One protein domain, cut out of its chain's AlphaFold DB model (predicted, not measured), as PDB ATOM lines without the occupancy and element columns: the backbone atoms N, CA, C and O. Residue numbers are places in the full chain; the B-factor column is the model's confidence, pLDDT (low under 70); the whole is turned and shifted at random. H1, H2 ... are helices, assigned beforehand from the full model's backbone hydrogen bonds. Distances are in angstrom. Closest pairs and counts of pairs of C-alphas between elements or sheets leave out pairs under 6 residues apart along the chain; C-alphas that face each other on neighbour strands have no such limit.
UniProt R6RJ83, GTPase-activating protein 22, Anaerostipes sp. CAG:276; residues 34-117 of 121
ATOM      1  N   ASN A  34     178.378 148.158  46.168       81.12
ATOM      2  CA  ASN A  34     179.301 149.206  45.774       81.12
ATOM      3  C   ASN A  34     179.420 150.304  46.838       81.12
ATOM      4  O   ASN A  34     180.531 150.652  47.224       81.12
ATOM      5  N   GLU A  35     178.297 150.790  47.370       78.75
ATOM      6  CA  GLU A  35     178.281 151.754  48.482       78.75
ATOM      7  C   GLU A  35     178.983 151.193  49.718       78.75
ATOM      8  O   GLU A  35     179.770 151.888  50.362       78.75
ATOM      9  N   TYR A  36     178.765 149.909  50.012       83.56
ATOM     10  CA  TYR A  36     179.462 149.225  51.092       83.56
ATOM     11  C   TYR A  36     180.979 149.252  50.895       83.56
ATOM     12  O   TYR A  36     181.717 149.653  51.793       83.56
ATOM     13  N   ARG A  37     181.456 148.902  49.695       86.56
ATOM     14  CA  ARG A  37     182.887 148.930  49.357       86.56
ATOM     15  C   ARG A  37     183.480 150.337  49.411       86.56
ATOM     16  O   ARG A  37     184.608 150.485  49.875       86.56
ATOM     17  N   LEU A  38     182.747 151.355  48.965       86.94
ATOM     18  CA  LEU A  38     183.173 152.754  49.065       86.94
ATOM     19  C   LEU A  38     183.285 153.196  50.530       86.94
ATOM     20  O   LEU A  38     184.285 153.801  50.907       86.94
ATOM     21  N   GLY A  39     182.328 152.809  51.375       85.62
ATOM     22  CA  GLY A  39     182.386 153.020  52.822       85.62
ATOM     23  C   GLY A  39     183.601 152.373  53.490       85.62
ATOM     24  O   GLY A  39     184.278 153.009  54.297       85.62
ATOM     25  N   LEU A  40     183.931 151.136  53.113       88.38
ATOM     26  CA  LEU A  40     185.141 150.463  53.597       88.38
ATOM     27  C   LEU A  40     186.418 151.176  53.136       88.38
ATOM     28  O   LEU A  40     187.341 151.361  53.925       88.38
ATOM     29  N   ARG A  41     186.461 151.636  51.881       88.94
ATOM     30  CA  ARG A  41     187.608 152.378  51.341       88.94
ATOM     31  C   ARG A  41     187.802 153.729  52.035       88.94
ATOM     32  O   ARG A  41     188.937 154.149  52.249       88.94
ATOM     33  N   ALA A  42     186.712 154.393  52.419       87.25
ATOM     34  CA  ALA A  42     186.743 155.607  53.231       87.25
ATOM     35  C   ALA A  42     187.371 155.352  54.616       87.25
ATOM     36  O   ALA A  42     188.224 156.126  55.055       87.25
ATOM     37  N   ILE A  43     187.010 154.244  55.274       87.62
ATOM     38  CA  ILE A  43     187.637 153.818  56.538       87.62
ATOM     39  C   ILE A  43     189.132 153.565  56.336       87.62
ATOM     40  O   ILE A  43     189.943 154.159  57.039       87.62
ATOM     41  N   GLU A  44     189.500 152.768  55.332       90.00
ATOM     42  CA  GLU A  44     190.895 152.420  55.044       90.00
ATOM     43  C   GLU A  44     191.760 153.659  54.760       90.00
ATOM     44  O   GLU A  44     192.874 153.780  55.266       90.00
ATOM     45  N   THR A  45     191.241 154.608  53.976       88.00
ATOM     46  CA  THR A  45     191.930 155.874  53.667       88.00
ATOM     47  C   THR A  45     192.187 156.679  54.938       88.00
ATOM     48  O   THR A  45     193.269 157.238  55.127       88.00
ATOM     49  N   THR A  46     191.212 156.687  55.847       85.00
ATOM     50  CA  THR A  46     191.322 157.383  57.129       85.00
ATOM     51  C   THR A  46     192.306 156.694  58.068       85.00
ATOM     52  O   THR A  46     193.090 157.369  58.731       85.00
ATOM     53  N   ASP A  47     192.311 155.363  58.111       87.25
ATOM     54  CA  ASP A  47     193.249 154.601  58.934       87.25
ATOM     55  C   ASP A  47     194.691 154.782  58.454       87.25
ATOM     56  O   ASP A  47     195.581 155.001  59.272       87.25
ATOM     57  N   LYS A  48     194.926 154.807  57.137       88.12
ATOM     58  CA  LYS A  48     196.245 155.135  56.574       88.12
ATOM     59  C   LYS A  48     196.697 156.546  56.949       88.12
ATOM     60  O   LYS A  48     197.868 156.747  57.254       88.12
ATOM     61  N   TYR A  49     195.787 157.520  56.967       88.88
ATOM     62  CA  TYR A  49     196.099 158.862  57.467       88.88
ATOM     63  C   TYR A  49     196.470 158.847  58.959       88.88
ATOM     64  O   TYR A  49     197.503 159.394  59.339       88.88
ATOM     65  N   LEU A  50     195.664 158.188  59.800       84.81
ATOM     66  CA  LEU A  50     195.893 158.107  61.248       84.81
ATOM     67  C   LEU A  50     197.194 157.370  61.604       84.81
ATOM     68  O   LEU A  50     197.846 157.725  62.582       84.81
ATOM     69  N   ASN A  51     197.590 156.390  60.793       90.56
ATOM     70  CA  ASN A  51     198.854 155.665  60.934       90.56
ATOM     71  C   ASN A  51     200.053 156.401  60.309       90.56
ATOM     72  O   ASN A  51     201.166 155.884  60.346       90.56
ATOM     73  N   ALA A  52     199.845 157.601  59.752       88.38
ATOM     74  CA  ALA A  52     200.841 158.384  59.017       88.38
ATOM     75  C   ALA A  52     201.410 157.702  57.752       88.38
ATOM     76  O   ALA A  52     202.412 158.163  57.202       88.38
ATOM     77  N   ASP A  53     200.738 156.664  57.243       87.88
ATOM     78  CA  ASP A  53     201.037 156.023  55.955       87.88
ATOM     79  C   ASP A  53     200.594 156.893  54.765       87.88
ATOM     80  O   ASP A  53     201.084 156.737  53.644       87.88
ATOM     81  N   LEU A  54     199.650 157.813  54.998       86.62
ATOM     82  CA  LEU A  54     199.118 158.744  54.005       86.62
ATOM     83  C   LEU A  54     199.166 160.183  54.529       86.62
ATOM     84  O   LEU A  54     198.753 160.460  55.655       86.62
ATOM     85  N   SER A  55     199.638 161.123  53.706       90.44
ATOM     86  CA  SER A  55     199.587 162.544  54.063       90.44
ATOM     87  C   SER A  55     198.138 163.032  54.109       90.44
ATOM     88  O   SER A  55     197.275 162.511  53.406       90.44
ATOM     89  N   ARG A  56     197.867 164.073  54.907       86.06
ATOM     90  CA  ARG A  56     196.530 164.682  54.995       86.06
ATOM     91  C   ARG A  56     195.988 165.073  53.620       86.06
ATOM     92  O   ARG A  56     194.835 164.794  53.328       86.06
ATOM     93  N   ASP A  57     196.808 165.733  52.807       87.38
ATOM     94  CA  ASP A  57     196.354 166.291  51.531       87.38
ATOM     95  C   ASP A  57     195.966 165.165  50.559       87.38
ATOM     96  O   ASP A  57     194.901 165.219  49.951       87.38
ATOM     97  N   LEU A  58     196.757 164.087  50.515       88.38
ATOM     98  CA  LEU A  58     196.461 162.909  49.698       88.38
ATOM     99  C   LEU A  58     195.287 162.086  50.257       88.38
ATOM    100  O   LEU A  58     194.522 161.499  49.495       88.38
ATOM    101  N   ALA A  59     195.128 162.038  51.582       86.19
ATOM    102  CA  ALA A  59     193.976 161.414  52.226       86.19
ATOM    103  C   ALA A  59     192.684 162.168  51.913       86.19
ATOM    104  O   ALA A  59     191.673 161.539  51.625       86.19
ATOM    105  N   SER A  60     192.727 163.501  51.938       86.00
ATOM    106  CA  SER A  60     191.591 164.354  51.597       86.00
ATOM    107  C   SER A  60     191.192 164.193  50.132       86.00
ATOM    108  O   SER A  60     190.011 164.014  49.864       86.00
ATOM    109  N   GLU A  61     192.156 164.190  49.206       89.38
ATOM    110  CA  GLU A  61     191.909 163.971  47.771       89.38
ATOM    111  C   GLU A  61     191.271 162.596  47.516       89.38
ATOM    112  O   GLU A  61     190.212 162.496  46.900       89.38
ATOM    113  N   GLN A  62     191.849 161.526  48.075       90.56
ATOM    114  CA  GLN A  62     191.274 160.185  47.936       90.56
ATOM    115  C   GLN A  62     189.888 160.075  48.575       90.56
ATOM    116  O   GLN A  62     189.037 159.341  48.074       90.56
ATOM    117  N   PHE A  63     189.653 160.778  49.682       87.62
ATOM    118  CA  PHE A  63     188.348 160.797  50.329       87.62
ATOM    119  C   PHE A  63     187.297 161.514  49.474       87.62
ATOM    120  O   PHE A  63     186.180 161.015  49.341       87.62
ATOM    121  N   GLU A  64     187.657 162.640  48.858       87.94
ATOM    122  CA  GLU A  64     186.799 163.388  47.935       87.94
ATOM    123  C   GLU A  64     186.408 162.529  46.722       87.94
ATOM    124  O   GLU A  64     185.229 162.438  46.380       87.94
ATOM    125  N   ASP A  65     187.357 161.793  46.137       89.38
ATOM    126  CA  ASP A  65     187.082 160.843  45.052       89.38
ATOM    127  C   ASP A  65     186.097 159.739  45.470       89.38
ATOM    128  O   ASP A  65     185.189 159.375  44.716       89.38
ATOM    129  N   ILE A  66     186.257 159.200  46.684       86.94
ATOM    130  CA  ILE A  66     185.361 158.176  47.234       86.94
ATOM    131  C   ILE A  66     183.952 158.742  47.420       86.94
ATOM    132  O   ILE A  66     182.983 158.068  47.066       86.94
ATOM    133  N   LYS A  67     183.833 159.970  47.934       84.06
ATOM    134  CA  LYS A  67     182.546 160.643  48.124       84.06
ATOM    135  C   LYS A  67     181.861 160.929  46.787       84.06
ATOM    136  O   LYS A  67     180.698 160.581  46.611       84.06
ATOM    137  N   ASN A  68     182.595 161.451  45.809       86.31
ATOM    138  CA  ASN A  68     182.075 161.688  44.464       86.31
ATOM    139  C   ASN A  68     181.559 160.394  43.816       86.31
ATOM    140  O   ASN A  68     180.491 160.382  43.198       86.31
ATOM    141  N   ALA A  69     182.286 159.283  43.982       85.19
ATOM    142  CA  ALA A  69     181.828 157.974  43.529       85.19
ATOM    143  C   ALA A  69     180.566 157.515  44.280       85.19
ATOM    144  O   ALA A  69     179.674 156.926  43.672       85.19
ATOM    145  N   PHE A  70     180.456 157.808  45.576       80.50
ATOM    146  CA  PHE A  70     179.282 157.481  46.381       80.50
ATOM    147  C   PHE A  70     178.033 158.237  45.894       80.50
ATOM    148  O   PHE A  70     177.024 157.612  45.564       80.50
ATOM    149  N   GLU A  71     178.128 159.557  45.718       77.69
ATOM    150  CA  GLU A  71     177.024 160.406  45.243       77.69
ATOM    151  C   GLU A  71     176.544 160.036  43.827       77.69
ATOM    152  O   GLU A  71     175.352 160.100  43.511       77.69
ATOM    153  N   GLN A  72     177.463 159.639  42.939       76.25
ATOM    154  CA  GLN A  72     177.104 159.169  41.595       76.25
ATOM    155  C   GLN A  72     176.293 157.869  41.631       76.25
ATOM    156  O   GLN A  72     175.430 157.657  40.775       76.25
ATOM    157  N   HIS A  73     176.552 157.004  42.611       67.50
ATOM    158  CA  HIS A  73     175.782 155.782  42.810       67.50
ATOM    159  C   HIS A  73     174.399 156.065  43.408       67.50
ATOM    160  O   HIS A  73     173.418 155.501  42.916       67.50
ATOM    161  N   GLU A  74     174.297 156.991  44.365       64.75
ATOM    162  CA  GLU A  74     173.020 157.380  44.978       64.75
ATOM    163  C   GLU A  74     172.063 158.025  43.960       64.75
ATOM    164  O   GLU A  74     170.885 157.678  43.895       64.75
ATOM    165  N   LYS A  75     172.555 158.883  43.054       59.84
ATOM    166  CA  LYS A  75     171.717 159.486  41.990       59.84
ATOM    167  C   LYS A  75     171.035 158.452  41.086       59.84
ATOM    168  O   LYS A  75     169.991 158.745  40.502       59.84
ATOM    169  N   ASN A  76     171.606 157.253  40.982       56.88
ATOM    170  CA  ASN A  76     171.090 156.165  40.159       56.88
ATOM    171  C   ASN A  76     170.207 155.174  40.939       56.88
ATOM    172  O   ASN A  76     169.550 154.337  40.314       56.88
ATOM    173  N   GLN A  77     170.148 155.256  42.273       56.31
ATOM    174  CA  GLN A  77     169.356 154.360  43.118       56.31
ATOM    175  C   GLN A  77     168.477 155.165  44.084       56.31
ATOM    176  O   GLN A  77     168.949 155.876  44.957       56.31
ATOM    177  N   LYS A  78     167.151 155.034  43.951       54.25
ATOM    178  CA  LYS A  78     166.127 155.725  44.767       54.25
ATOM    179  C   LYS A  78     166.038 155.220  46.224       54.25
ATOM    180  O   LYS A  78     164.955 155.207  46.808       54.25
ATOM    181  N   THR A  79     167.137 154.762  46.809       54.03
ATOM    182  CA  THR A  79     167.163 154.143  48.136       54.03
ATOM    183  C   THR A  79     167.914 155.012  49.129       54.03
ATOM    184  O   THR A  79     169.093 155.296  48.994       54.03
ATOM    185  N   THR A  80     167.173 155.433  50.147       55.94
ATOM    186  CA  THR A  80     167.595 156.258  51.274       55.94
ATOM    187  C   THR A  80     168.712 155.599  52.086       55.94
ATOM    188  O   THR A  80     168.420 154.726  52.899       55.94
ATOM    189  N   PHE A  81     169.954 156.082  51.976       60.72
ATOM    190  CA  PHE A  81     170.982 155.864  53.007       60.72
ATOM    191  C   PHE A  81     171.687 157.157  53.425       60.72
ATOM    192  O   PHE A  81     172.911 157.256  53.471       60.72
ATOM    193  N   SER A  82     170.880 158.107  53.905       67.94
ATOM    194  CA  SER A  82     171.332 159.372  54.505       67.94
ATOM    195  C   SER A  82     172.330 159.206  55.657       67.94
ATOM    196  O   SER A  82     173.045 160.139  56.001       67.94
ATOM    197  N   ARG A  83     172.385 158.028  56.295       74.25
ATOM    198  CA  ARG A  83     173.311 157.776  57.404       74.25
ATOM    199  C   ARG A  83     174.750 157.574  56.940       74.25
ATOM    200  O   ARG A  83     175.617 158.189  57.546       74.25
ATOM    201  N   VAL A  84     175.016 156.737  55.931       78.50
ATOM    202  CA  VAL A  84     176.396 156.504  55.450       78.50
ATOM    203  C   VAL A  84     176.934 157.772  54.805       78.50
ATOM    204  O   VAL A  84     178.028 158.200  55.162       78.50
ATOM    205  N   ASP A  85     176.117 158.413  53.972       79.81
ATOM    206  CA  ASP A  85     176.430 159.696  53.351       79.81
ATOM    207  C   ASP A  85     176.759 160.774  54.400       79.81
ATOM    208  O   ASP A  85     177.879 161.275  54.462       79.81
ATOM    209  N   SER A  86     175.873 160.996  55.380       82.81
ATOM    210  CA  SER A  86     176.134 161.952  56.467       82.81
ATOM    211  C   SER A  86     177.386 161.616  57.296       82.81
ATOM    212  O   SER A  86     178.041 162.511  57.837       82.81
ATOM    213  N   ARG A  87     177.748 160.331  57.436       86.50
ATOM    214  CA  ARG A  87     179.012 159.944  58.090       86.50
ATOM    215  C   ARG A  87     180.223 160.229  57.212       86.50
ATOM    216  O   ARG A  87     181.241 160.648  57.761       86.50
ATOM    217  N   MET A  88     180.119 160.033  55.901       84.06
ATOM    218  CA  MET A  88     181.167 160.407  54.956       84.06
ATOM    219  C   MET A  88     181.388 161.923  54.957       84.06
ATOM    220  O   MET A  88     182.521 162.359  55.139       84.06
ATOM    221  N   GLU A  89     180.322 162.724  54.897       86.44
ATOM    222  CA  GLU A  89     180.407 164.189  54.993       86.44
ATOM    223  C   GLU A  89     181.077 164.655  56.294       86.44
ATOM    224  O   GLU A  89     181.930 165.541  56.291       86.44
ATOM    225  N   GLN A  90     180.732 164.042  57.433       86.44
ATOM    226  CA  GLN A  90     181.370 164.360  58.716       86.44
ATOM    227  C   GLN A  90     182.875 164.082  58.701       86.44
ATOM    228  O   GLN A  90     183.639 164.788  59.364       86.44
ATOM    229  N   LEU A  91     183.301 163.043  57.986       86.00
ATOM    230  CA  LEU A  91     184.698 162.640  57.920       86.00
ATOM    231  C   LEU A  91     185.492 163.551  56.974       86.00
ATOM    232  O   LEU A  91     186.567 164.017  57.349       86.00
ATOM    233  N   GLU A  92     184.912 163.912  55.832       86.06
ATOM    234  CA  GLU A  92     185.438 164.933  54.920       86.06
ATOM    235  C   GLU A  92     185.633 166.279  55.628       86.06
ATOM    236  O   GLU A  92     186.702 166.881  55.547       86.06
ATOM    237  N   GLN A  93     184.634 166.737  56.390       86.81
ATOM    238  CA  GLN A  93     184.733 167.974  57.172       86.81
ATOM    239  C   GLN A  93     185.881 167.927  58.188       86.81
ATOM    240  O   GLN A  93     186.519 168.946  58.454       86.81
ATOM    241  N   CYS A  94     186.165 166.755  58.763       87.19
ATOM    242  CA  CYS A  94     187.289 166.595  59.680       87.19
ATOM    243  C   CYS A  94     188.643 166.658  58.956       87.19
ATOM    244  O   CYS A  94     189.573 167.252  59.499       87.19
ATOM    245  N   LEU A  95     188.753 166.073  57.758       80.81
ATOM    246  CA  LEU A  95     189.991 166.032  56.965       80.81
ATOM    247  C   LEU A  95     190.303 167.369  56.272       80.81
ATOM    248  O   LEU A  95     191.462 167.778  56.217       80.81
ATOM    249  N   SER A  96     189.271 168.077  55.815       81.12
ATOM    250  CA  SER A  96     189.372 169.393  55.163       81.12
ATOM    251  C   SER A  96     189.537 170.558  56.147       81.12
ATOM    252  O   SER A  96     189.817 171.693  55.749       81.12
ATOM    253  N   ALA A  97     189.386 170.313  57.454       84.75
ATOM    254  CA  ALA A  97     189.515 171.347  58.467       84.75
ATOM    255  C   ALA A  97     190.922 171.974  58.474       84.75
ATOM    256  O   ALA A  97     191.945 171.289  58.492       84.75
ATOM    257  N   LYS A  98     190.978 173.309  58.603       78.94
ATOM    258  CA  LYS A  98     192.237 174.080  58.703       78.94
ATOM    259  C   LYS A  98     193.187 173.545  59.784       78.94
ATOM    260  O   LYS A  98     194.404 173.620  59.629       78.94
ATOM    261  N   LYS A  99     192.632 173.018  60.879       83.25
ATOM    262  CA  LYS A  99     193.362 172.290  61.918       83.25
ATOM    263  C   LYS A  99     192.678 170.948  62.153       83.25
ATOM    264  O   LYS A  99     191.675 170.883  62.861       83.25
ATOM    265  N   VAL A 100     193.235 169.900  61.558       83.31
ATOM    266  CA  VAL A 100     192.746 168.531  61.724       83.31
ATOM    267  C   VAL A 100     193.057 168.045  63.139       83.31
ATOM    268  O   VAL A 100     194.115 168.335  63.698       83.31
ATOM    269  N   SER A 101     192.097 167.349  63.743       89.56
ATOM    270  CA  SER A 101     192.268 166.682  65.030       89.56
ATOM    271  C   SER A 101     192.090 165.187  64.834       89.56
ATOM    272  O   SER A 101     190.980 164.736  64.561       89.56
ATOM    273  N   ASP A 102     193.153 164.421  65.060       86.50
ATOM    274  CA  ASP A 102     193.144 162.959  64.914       86.50
ATOM    275  C   ASP A 102     192.060 162.311  65.779       86.50
ATOM    276  O   ASP A 102     191.394 161.370  65.360       86.50
ATOM    277  N   LYS A 103     191.785 162.880  66.960       89.00
ATOM    278  CA  LYS A 103     190.682 162.456  67.834       89.00
ATOM    279  C   LYS A 103     189.312 162.617  67.166       89.00
ATOM    280  O   LYS A 103     188.446 161.757  67.320       89.00
ATOM    281  N   MET A 104     189.095 163.725  66.458       89.31
ATOM    282  CA  MET A 104     187.845 163.982  65.736       89.31
ATOM    283  C   MET A 104     187.720 163.080  64.511       89.31
ATOM    284  O   MET A 104     186.666 162.479  64.319       89.31
ATOM    285  N   VAL A 105     188.810 162.921  63.755       86.38
ATOM    286  CA  VAL A 105     188.888 162.021  62.596       86.38
ATOM    287  C   VAL A 105     188.614 160.575  63.015       86.38
ATOM    288  O   VAL A 105     187.739 159.930  62.448       86.38
ATOM    289  N   THR A 106     189.250 160.099  64.088       87.75
ATOM    290  CA  THR A 106     189.019 158.760  64.659       87.75
ATOM    291  C   THR A 106     187.559 158.572  65.067       87.75
ATOM    292  O   THR A 106     186.941 157.553  64.770       87.75
ATOM    293  N   LYS A 107     186.953 159.575  65.718       88.31
ATOM    294  CA  LYS A 107     185.543 159.511  66.123       88.31
ATOM    295  C   LYS A 107     184.598 159.458  64.919       88.31
ATOM    296  O   LYS A 107     183.608 158.730  64.965       88.31
ATOM    297  N   ALA A 108     184.872 160.233  63.870       88.31
ATOM    298  CA  ALA A 108     184.103 160.195  62.629       88.31
ATOM    299  C   ALA A 108     184.248 158.830  61.936       88.31
ATOM    300  O   ALA A 108     183.237 158.224  61.580       88.31
ATOM    301  N   ARG A 109     185.476 158.299  61.858       89.19
ATOM    302  CA  ARG A 109     185.768 156.965  61.319       89.19
ATOM    303  C   ARG A 109     185.015 155.870  62.062       89.19
ATOM    304  O   ARG A 109     184.377 155.044  61.421       89.19
ATOM    305  N   ASN A 110     185.029 155.881  63.395       86.44
ATOM    306  CA  ASN A 110     184.333 154.871  64.202       86.44
ATOM    307  C   ASN A 110     182.826 154.881  63.956       86.44
ATOM    308  O   ASN A 110     182.218 153.829  63.822       86.44
ATOM    309  N   ARG A 111     182.222 156.063  63.816       87.50
ATOM    310  CA  ARG A 111     180.793 156.181  63.498       87.50
ATOM    311  C   ARG A 111     180.459 155.643  62.107       87.50
ATOM    312  O   ARG A 111     179.386 155.067  61.922       87.50
ATOM    313  N   LEU A 112     181.338 155.857  61.125       86.06
ATOM    314  CA  LEU A 112     181.189 155.277  59.790       86.06
ATOM    315  C   LEU A 112     181.322 153.748  59.847       86.06
ATOM    316  O   LEU A 112     180.485 153.042  59.294       86.06
ATOM    317  N   ALA A 113     182.309 153.248  60.590       85.81
ATOM    318  CA  ALA A 113     182.531 151.827  60.824       85.81
ATOM    319  C   ALA A 113     181.329 151.143  61.489       85.81
ATOM    320  O   ALA A 113     180.816 150.169  60.946       85.81
ATOM    321  N   GLU A 114     180.796 151.712  62.572       85.69
ATOM    322  CA  GLU A 114     179.557 151.254  63.215       85.69
ATOM    323  C   GLU A 114     178.392 151.197  62.217       85.69
ATOM    324  O   GLU A 114     177.656 150.216  62.169       85.69
ATOM    325  N   THR A 115     178.250 152.226  61.373       84.19
ATOM    326  CA  THR A 115     177.187 152.281  60.353       84.19
ATOM    327  C   THR A 115     177.348 151.180  59.295       84.19
ATOM    328  O   THR A 115     176.358 150.728  58.730       84.19
ATOM    329  N   LEU A 116     178.574 150.715  59.051       83.75
ATOM    330  CA  LEU A 116     178.917 149.653  58.102       83.75
ATOM    331  C   LEU A 116     179.045 148.269  58.765       83.75
ATOM    332  O   LEU A 116     179.611 147.351  58.163       83.75
ATOM    333  N   ASN A 117     178.567 148.101  60.004       82.06
ATOM    334  CA  ASN A 117     178.761 146.882  60.804       82.06
ATOM    335  C   ASN A 117     180.237 146.431  60.870       82.06
ATOM    336  O   ASN A 117     180.559 145.241  60.940       82.06
TER     337      ASN A 117
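Overview. This is residues 34 to 117 of the 121 residues of the protein "GTPase-activating protein 22" of Anaerostipes sp. CAG:276 (UniProt R6RJ83). What shape do these atoms make? Four helices, H1, H2, H3 and H4, lie side by side in an up-and-down bundle, each running against the one before it, with H2 and H4 kept apart on opposite sides of the bundle and H1 and H3 between them. At one end of the bundle residues 75 to 80, in the link from H2 to H3, stick out beyond the helices. What is it built of? The printed part has 84 residues with four named helices, in the order H1, H2, H3, H4, and no named strand; the class is all helix. How large and how dense is it? It is compact, with a radius of gyration of the C-alphas of 12.1 A, and elongated, with spans of 36 by 22 by 20 A.

Along the chain. Where does the first helix run? H1 is residues 34 to 50, from C-alpha 34 at (179.301, 149.206, 45.774) to C-alpha 50 at (195.893, 158.107, 61.248), and is 24.4 A long. Which helix is longest by residues? H2, residues 56 to 74, has 19 residues and measures 26.6 A from its first to its last C-alpha; it begins at C-alpha 56 at (196.530, 164.682, 54.995). What follows it? H3 is residues 82 to 95 and is 20.0 A long. H4 is residues 102 to 115 and is 19.7 A long, ending at C-alpha 115 at (177.187, 152.281, 60.353).

Arrangement. What does H1 touch? H1 and H2 are a helical hairpin and touch at a shallow tilt of 10 degrees, opposite ways, closest at the C-alphas of Thr 45 and Ala 59, 6.1 A apart. H1 also touches H4, opposite ways at a shallow tilt of 23 degrees, and the closest C-alphas are those of Ile 43 and Arg 109, 6.0 A apart. H1 and H3 run the same way and only just touch, with 3 pairs of C-alphas within 8 A, through residues 39 to 42 of H1 and 84 to 88 of H3 alone; the closest C-alphas, of Gly 39 and Val 84, are 7.4 A apart. How does H3 stand to the helices before and after it? H2 and H3 are a hairpin at a shallow tilt of 18 degrees, and the C-alphas of Ser 60 and Leu 95 come closest at 5.8 A. H3 and H4 are a hairpin too, at a shallow tilt of 15 degrees, with the C-alphas of Leu 91 and Ala 108 closest at 5.3 A. Which helices stay apart? H2 and H4 are apart. What do the backbone N and O atoms show? In H1, H2, H3 and H4 every O i to N i+4 pair is within hydrogen-bond range.

Size, cuts and confidence. How far does it reach? The two C-alphas farthest apart are those of Ala 52 and Lys 78, 37.6 A, while the first and last printed C-alphas, of Asn 34 and Asn 117, are 15.2 A apart. Is there a cut, and how long are the links? The printed part has no cut. The link from H1 to H2, 5 residues, is tight; those from H2 to H3, 7 residues, and from H3 to H4, 6 residues, are short. Where is the model's confidence low? The mean pLDDT of the printed part is 82.6, and residues 73 to 82, of which 73 and 74 belong to H2 and 82 to H3, are under 70. Residues 75 to 80 of that stretch stand free.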